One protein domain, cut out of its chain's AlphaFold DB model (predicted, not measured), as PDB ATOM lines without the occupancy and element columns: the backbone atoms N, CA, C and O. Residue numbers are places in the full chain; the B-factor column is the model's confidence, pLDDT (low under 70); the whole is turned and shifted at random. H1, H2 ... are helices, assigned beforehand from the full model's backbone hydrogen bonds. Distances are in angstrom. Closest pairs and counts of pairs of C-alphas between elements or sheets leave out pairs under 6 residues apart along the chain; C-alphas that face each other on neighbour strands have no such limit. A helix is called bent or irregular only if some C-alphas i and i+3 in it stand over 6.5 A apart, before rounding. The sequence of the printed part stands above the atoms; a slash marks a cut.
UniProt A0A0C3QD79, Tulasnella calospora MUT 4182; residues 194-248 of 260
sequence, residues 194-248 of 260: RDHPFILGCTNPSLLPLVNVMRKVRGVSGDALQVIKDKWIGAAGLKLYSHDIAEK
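Overview. This is residues 194 to 248 of the 260 residues of a protein of Tulasnella calospora MUT 4182 (UniProt A0A0C3QD79). The model is a long, loose loop of chain: the longest helix, H3, folds back past the shorter H2 at one end, and two short helices, H1 and H4, lie near each other at the other end. Between the ends run two stretches of chain without a named helix, tied by a short antiparallel pairing of residues 200 to 201 with residues 239 to 240. The printed part has 55 residues with four named helices, H1, H2, H3 and H4 in chain order, and no named strand; the class is all helix. The whole is loose, with a radius of gyration of the C-alphas of 13.6 A, and elongated, spanning 40 by 24 by 17 A.

Along the chain. H3 is residues 223 to 236, 19.7 A from first to last C-alpha, beginning at C-alpha 223 (581.899, 647.148, 745.902). H2 is residues 210 to 216, 10.0 A. H4 is residues 241 to 247, 10.2 A, ending at C-alpha 247 (575.867, 622.470, 722.545). H1 is residues 194 to 198, 8.6 A, beginning at C-alpha 194 (556.636, 634.058, 724.339); it is irregular, with C-alphas 194 and 197 7.0 A apart.

Arrangement. H3 and H2 form a helical hairpin and only just touch, with 3 pairs of C-alphas within 8 A. H3 touches H2 with residues 229 to 232 alone; the closest C-alphas, those of Leu 210 and Trp 232, are 7.1 A apart. They run opposite ways at a steep tilt of 43 degrees. H1 and H4 are close but not clearly touching, the closest C-alphas being those of Pro 197 and Tyr 241, 6.9 A apart. H3 is apart from H1 and H4, and H2 is apart from them too. In H2, H3 and H4 every O i to N i+4 pair is within hydrogen-bond range; in H1 0 of 1 is, beside 1 of 2 O i to N i+3 pairs.

Size, cuts and confidence. The two C-alphas farthest apart, those of Gly 219 and Ala 246, are 41.2 A apart. The printed part has no cut. The link from H1 to H2 is long, that from H2 to H3 short, and that from H3 to H4 tight. The mean pLDDT of the printed part is 89.2, and no printed residue is under 70.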
ATOM      1  N   ARG A 194     555.948 633.246 725.358       81.94
ATOM      2  CA  ARG A 194     556.636 634.058 724.339       81.94
ATOM      3  C   ARG A 194     557.982 634.622 724.794       81.94
ATOM      4  O   ARG A 194     558.799 634.991 723.958       81.94
ATOM      5  N   ASP A 195     558.200 634.710 726.099       79.75
ATOM      6  CA  ASP A 195     559.400 635.298 726.681       79.75
ATOM      7  C   ASP A 195     560.472 634.243 726.976       79.75
ATOM      8  O   ASP A 195     561.645 634.592 727.085       79.75
ATOM      9  N   HIS A 196     560.092 632.961 727.062       84.25
ATOM     10  CA  HIS A 196     561.004 631.848 727.343       84.25
ATOM     11  C   HIS A 196     562.269 631.830 726.469       84.25
ATOM     12  O   HIS A 196     563.349 631.609 727.024       84.25
ATOM     13  N   PRO A 197     562.204 632.106 725.150       86.19
ATOM     14  CA  PRO A 197     563.391 632.089 724.296       86.19
ATOM     15  C   PRO A 197     564.459 633.131 724.653       86.19
ATOM     16  O   PRO A 197     565.581 633.021 724.170       86.19
ATOM     17  N   PHE A 198     564.128 634.133 725.472       84.12
ATOM     18  CA  PHE A 198     565.006 635.261 725.798       84.12
ATOM     19  C   PHE A 198     565.513 635.244 727.248       84.12
ATOM     20  O   PHE A 198     566.215 636.165 727.664       84.12
ATOM     21  N   ILE A 199     565.169 634.219 728.034       85.19
ATOM     22  CA  ILE A 199     565.577 634.112 729.439       85.19
ATOM     23  C   ILE A 199     566.941 633.432 729.532       85.19
ATOM     24  O   ILE A 199     567.139 632.333 729.010       85.19
ATOM     25  N   LEU A 200     567.861 634.061 730.263       88.56
ATOM     26  CA  LEU A 200     569.142 633.463 730.625       88.56
ATOM     27  C   LEU A 200     568.983 632.552 731.850       88.56
ATOM     28  O   LEU A 200     568.539 632.998 732.909       88.56
ATOM     29  N   GLY A 201     569.372 631.287 731.708       89.50
ATOM     30  CA  GLY A 201     569.415 630.296 732.783       89.50
ATOM     31  C   GLY A 201     570.844 629.999 733.241       89.50
ATOM     32  O   GLY A 201     571.783 630.087 732.454       89.50
ATOM     33  N   CYS A 202     571.006 629.631 734.515       91.88
ATOM     34  CA  CYS A 202     572.262 629.095 735.051       91.88
ATOM     35  C   CYS A 202     572.419 627.633 734.616       91.88
ATOM     36  O   CYS A 202     571.524 626.826 734.870       91.88
ATOM     37  N   THR A 203     573.547 627.280 734.000       90.88
ATOM     38  CA  THR A 203     573.835 625.902 733.562       90.88
ATOM     39  C   THR A 203     574.738 625.143 734.534       90.88
ATOM     40  O   THR A 203     575.020 623.967 734.311       90.88
ATOM     41  N   ASN A 204     575.200 625.786 735.611       91.06
ATOM     42  CA  ASN A 204     576.090 625.188 736.603       91.06
ATOM     43  C   ASN A 204     575.299 624.643 737.816       91.06
ATOM     44  O   ASN A 204     574.887 625.429 738.675       91.06
ATOM     45  N   PRO A 205     575.108 623.312 737.935       90.69
ATOM     46  CA  PRO A 205     574.317 622.717 739.015       90.69
ATOM     47  C   PRO A 205     575.018 622.760 740.381       90.69
ATOM     48  O   PRO A 205     574.369 622.569 741.406       90.69
ATOM     49  N   SER A 206     576.331 623.001 740.421       92.00
ATOM     50  CA  SER A 206     577.108 623.031 741.665       92.00
ATOM     51  C   SER A 206     576.965 624.349 742.430       92.00
ATOM     52  O   SER A 206     577.347 624.427 743.598       92.00
ATOM     53  N   LEU A 207     576.430 625.395 741.794       92.25
ATOM     54  CA  LEU A 207     576.246 626.693 742.429       92.25
ATOM     55  C   LEU A 207     574.940 626.759 743.209       92.25
ATOM     56  O   LEU A 207     573.870 626.378 742.740       92.25
ATOM     57  N   LEU A 208     575.017 627.358 744.395       91.94
ATOM     58  CA  LEU A 208     573.820 627.769 745.113       91.94
ATOM     59  C   LEU A 208     573.125 628.914 744.356       91.94
ATOM     60  O   LEU A 208     573.812 629.764 743.780       91.94
ATOM     61  N   PRO A 209     571.782 629.006 744.421       92.62
ATOM     62  CA  PRO A 209     571.054 630.154 743.892       92.62
ATOM     63  C   PRO A 209     571.629 631.468 744.428       92.62
ATOM     64  O   PRO A 209     571.862 631.581 745.635       92.62
ATOM     65  N   LEU A 210     571.817 632.470 743.559       91.06
ATOM     66  CA  LEU A 210     572.451 633.747 743.917       91.06
ATOM     67  C   LEU A 210     571.815 634.383 745.162       91.06
ATOM     68  O   LEU A 210     572.521 634.826 746.061       91.06
ATOM     69  N   VAL A 211     570.486 634.331 745.281       90.31
ATOM     70  CA  VAL A 211     569.743 634.838 746.450       90.31
ATOM     71  C   VAL A 211     570.238 634.221 747.767       90.31
ATOM     72  O   VAL A 211     570.373 634.915 748.775       90.31
ATOM     73  N   ASN A 212     570.569 632.926 747.773       92.62
ATOM     74  CA  ASN A 212     571.091 632.244 748.957       92.62
ATOM     75  C   ASN A 212     572.527 632.656 749.280       92.62
ATOM     76  O   ASN A 212     572.864 632.765 750.458       92.62
ATOM     77  N   VAL A 213     573.355 632.900 748.263       90.62
ATOM     78  CA  VAL A 213     574.723 633.410 748.437       90.62
ATOM     79  C   VAL A 213     574.681 634.811 749.048       90.62
ATOM     80  O   VAL A 213     575.293 635.039 750.088       90.62
ATOM     81  N   MET A 214     573.862 635.705 748.488       88.56
ATOM     82  CA  MET A 214     573.699 637.084 748.963       88.56
ATOM     83  C   MET A 214     573.151 637.145 750.394       88.56
ATOM     84  O   MET A 214     573.592 637.951 751.208       88.56
ATOM     85  N   ARG A 215     572.238 636.235 750.756       90.50
ATOM     86  CA  ARG A 215     571.688 636.144 752.118       90.50
ATOM     87  C   ARG A 215     572.689 635.633 753.161       90.50
ATOM     88  O   ARG A 215     572.483 635.869 754.352       90.50
ATOM     89  N   LYS A 216     573.735 634.908 752.752       90.00
ATOM     90  CA  LYS A 216     574.790 634.424 753.660       90.00
ATOM     91  C   LYS A 216     575.805 635.514 754.004       90.00
ATOM     92  O   LYS A 216     576.303 635.526 755.122       90.00
ATOM     93  N   VAL A 217     576.062 636.450 753.094       87.56
ATOM     94  CA  VAL A 217     577.055 637.527 753.268       87.56
ATOM     95  C   VAL A 217     576.469 638.769 753.952       87.56
ATOM     96  O   VAL A 217     576.701 639.903 753.536       87.56
ATOM     97  N   ARG A 218     575.680 638.566 755.020       78.44
ATOM     98  CA  ARG A 218     575.054 639.678 755.758       78.44
ATOM     99  C   ARG A 218     576.133 640.577 756.356       78.44
ATOM    100  O   ARG A 218     577.019 640.090 757.046       78.44
ATOM    101  N   GLY A 219     576.028 641.879 756.103       84.00
ATOM    102  CA  GLY A 219     576.983 642.883 756.581       84.00
ATOM    103  C   GLY A 219     578.029 643.313 755.549       84.00
ATOM    104  O   GLY A 219     578.705 644.308 755.779       84.00
ATOM    105  N   VAL A 220     578.135 642.632 754.402       88.56
ATOM    106  CA  VAL A 220     578.954 643.092 753.267       88.56
ATOM    107  C   VAL A 220     578.118 644.026 752.389       88.56
ATOM    108  O   VAL A 220     576.993 643.687 752.020       88.56
ATOM    109  N   SER A 221     578.657 645.194 752.040       90.25
ATOM    110  CA  SER A 221     577.978 646.221 751.239       90.25
ATOM    111  C   SER A 221     578.907 646.829 750.181       90.25
ATOM    112  O   SER A 221     580.112 646.573 750.172       90.25
ATOM    113  N   GLY A 222     578.330 647.606 749.259       90.62
ATOM    114  CA  GLY A 222     579.074 648.322 748.219       90.62
ATOM    115  C   GLY A 222     579.854 647.399 747.278       90.62
ATOM    116  O   GLY A 222     579.387 646.314 746.919       90.62
ATOM    117  N   ASP A 223     581.059 647.819 746.904       91.44
ATOM    118  CA  ASP A 223     581.899 647.148 745.902       91.44
ATOM    119  C   ASP A 223     582.241 645.702 746.275       91.44
ATOM    120  O   ASP A 223     582.261 644.817 745.420       91.44
ATOM    121  N   ALA A 224     582.433 645.422 747.566       89.00
ATOM    122  CA  ALA A 224     582.708 644.070 748.045       89.00
ATOM    123  C   ALA A 224     581.548 643.104 747.743       89.00
ATOM    124  O   ALA A 224     581.772 641.938 747.410       89.00
ATOM    125  N   LEU A 225     580.305 643.592 747.809       90.12
ATOM    126  CA  LEU A 225     579.118 642.814 747.466       90.12
ATOM    127  C   LEU A 225     578.990 642.628 745.946       90.12
ATOM    128  O   LEU A 225     578.616 641.547 745.483       90.12
ATOM    129  N   GLN A 226     579.351 643.654 745.172       90.88
ATOM    130  CA  GLN A 226     579.358 643.601 743.711       90.88
ATOM    131  C   GLN A 226     580.366 642.563 743.191       90.88
ATOM    132  O   GLN A 226     580.002 641.717 742.378       90.88
ATOM    133  N   VAL A 227     581.573 642.503 743.762       93.25
ATOM    134  CA  VAL A 227     582.589 641.489 743.417       93.25
ATOM    135  C   VAL A 227     582.079 640.060 743.639       93.25
ATOM    136  O   VAL A 227     582.371 639.161 742.849       93.25
ATOM    137  N   ILE A 228     581.313 639.817 744.707       91.31
ATOM    138  CA  ILE A 228     580.723 638.495 744.982       91.31
ATOM    139  C   ILE A 228     579.680 638.140 743.915       91.31
ATOM    140  O   ILE A 228     579.658 637.006 743.428       91.31
ATOM    141  N   LYS A 229     578.844 639.108 743.526       91.19
ATOM    142  CA  LYS A 229     577.850 638.947 742.461       91.19
ATOM    143  C   LYS A 229     578.518 638.645 741.120       91.19
ATOM    144  O   LYS A 229     578.113 637.695 740.454       91.19
ATOM    145  N   ASP A 230     579.567 639.378 740.765       93.00
ATOM    146  CA  ASP A 230     580.280 639.205 739.497       93.00
ATOM    147  C   ASP A 230     580.985 637.848 739.419       93.00
ATOM    148  O   ASP A 230     580.908 637.166 738.397       93.00
ATOM    149  N   LYS A 231     581.581 637.383 740.527       93.69
ATOM    150  CA  LYS A 231     582.140 636.023 740.625       93.69
ATOM    151  C   LYS A 231     581.079 634.948 740.413       93.69
ATOM    152  O   LYS A 231     581.332 633.971 739.712       93.69
ATOM    153  N   TRP A 232     579.898 635.118 741.008       94.62
ATOM    154  CA  TRP A 232     578.797 634.178 740.812       94.62
ATOM    155  C   TRP A 232     578.324 634.175 739.356       94.62
ATOM    156  O   TRP A 232     578.181 633.104 738.776       94.62
ATOM    157  N   ILE A 233     578.148 635.353 738.743       92.56
ATOM    158  CA  ILE A 233     577.744 635.487 737.335       92.56
ATOM    159  C   ILE A 233     578.774 634.829 736.407       92.56
ATOM    160  O   ILE A 233     578.389 634.066 735.522       92.56
ATOM    161  N   GLY A 234     580.070 635.057 736.642       92.94
ATOM    162  CA  GLY A 234     581.150 634.433 735.876       92.94
ATOM    163  C   GLY A 234     581.171 632.906 735.988       92.94
ATOM    164  O   GLY A 234     581.457 632.222 735.009       92.94
ATOM    165  N   ALA A 235     580.807 632.355 737.149       92.69
ATOM    166  CA  ALA A 235     580.736 630.911 737.370       92.69
ATOM    167  C   ALA A 235     579.410 630.268 736.911       92.69
ATOM    168  O   ALA A 235     579.348 629.045 736.749       92.69
ATOM    169  N   ALA A 236     578.343 631.056 736.735       91.56
ATOM    170  CA  ALA A 236     576.987 630.566 736.472       91.56
ATOM    171  C   ALA A 236     576.785 630.000 735.059       91.56
ATOM    172  O   ALA A 236     575.857 629.219 734.849       91.56
ATOM    173  N   GLY A 237     577.632 630.385 734.097       90.50
ATOM    174  CA  GLY A 237     577.501 629.931 732.710       90.50
ATOM    175  C   GLY A 237     576.159 630.334 732.092       90.50
ATOM    176  O   GLY A 237     575.487 629.503 731.495       90.50
ATOM    177  N   LEU A 238     575.735 631.588 732.284       91.06
ATOM    178  CA  LEU A 238     574.417 632.060 731.851       91.06
ATOM    179  C   LEU A 238     574.226 631.909 730.335       91.06
ATOM    180  O   LEU A 238     574.963 632.509 729.551       91.06
ATOM    181  N   LYS A 239     573.214 631.138 729.922       90.56
ATOM    182  CA  LYS A 239     572.896 630.871 728.509       90.56
ATOM    183  C   LYS A 239     571.393 630.852 728.258       90.56
ATOM    184  O   LYS A 239     570.598 630.631 729.171       90.56
ATOM    185  N   LEU A 240     571.011 631.067 726.999       90.12
ATOM    186  CA  LEU A 240     569.656 630.783 726.529       90.12
ATOM    187  C   LEU A 240     569.450 629.270 726.449       90.12
ATOM    188  O   LEU A 240     570.365 628.533 726.077       90.12
ATOM    189  N   TYR A 241     568.230 628.815 726.728       88.12
ATOM    190  CA  TYR A 241     567.888 627.391 726.680       88.12
ATOM    191  C   TYR A 241     568.183 626.752 725.311       88.12
ATOM    192  O   TYR A 241     568.724 625.652 725.238       88.12
ATOM    193  N   SER A 242     567.904 627.471 724.219       89.31
ATOM    194  CA  SER A 242     568.197 627.018 722.853       89.31
ATOM    195  C   SER A 242     569.691 626.797 722.597       89.31
ATOM    196  O   SER A 242     570.050 625.854 721.898       89.31
ATOM    197  N   HIS A 243     570.559 627.628 723.179       89.56
ATOM    198  CA  HIS A 243     572.012 627.495 723.044       89.56
ATOM    199  C   HIS A 243     572.546 626.319 723.867       89.56
ATOM    200  O   HIS A 243     573.363 625.550 723.371       89.56
ATOM    201  N   ASP A 244     572.057 626.141 725.098       88.19
ATOM    202  CA  ASP A 244     572.476 625.028 725.960       88.19
ATOM    203  C   ASP A 244     572.101 623.657 725.366       88.19
ATOM    204  O   ASP A 244     572.901 622.726 725.414       88.19
ATOM    205  N   ILE A 245     570.921 623.530 724.747       86.88
ATOM    206  CA  ILE A 245     570.548 622.295 724.037       86.88
ATOM    207  C   ILE A 245     571.433 622.067 722.811       86.88
ATOM    208  O   ILE A 245     571.853 620.938 722.582       86.88
ATOM    209  N   ALA A 246     571.703 623.108 722.021       86.94
ATOM    210  CA  ALA A 246     572.474 622.973 720.785       86.94
ATOM    211  C   ALA A 246     573.921 622.510 721.026       86.94
ATOM    212  O   ALA A 246     574.494 621.819 720.187       86.94
ATOM    213  N   GLU A 247     574.511 622.878 722.165       83.25
ATOM    214  CA  GLU A 247     575.867 622.470 722.545       83.25
ATOM    215  C   GLU A 247     575.937 621.058 723.146       83.25
ATOM    216  O   GLU A 247     577.002 620.434 723.143       83.25
ATOM    217  N   LYS A 248     574.825 620.529 723.671       78.69
ATOM    218  CA  LYS A 248     574.791 619.181 724.243       78.69
ATOM    219  C   LYS A 248     574.676 618.152 723.115       78.69
ATOM    220  O   LYS A 248     573.739 618.225 722.320       78.69
TER     221      LYS A 248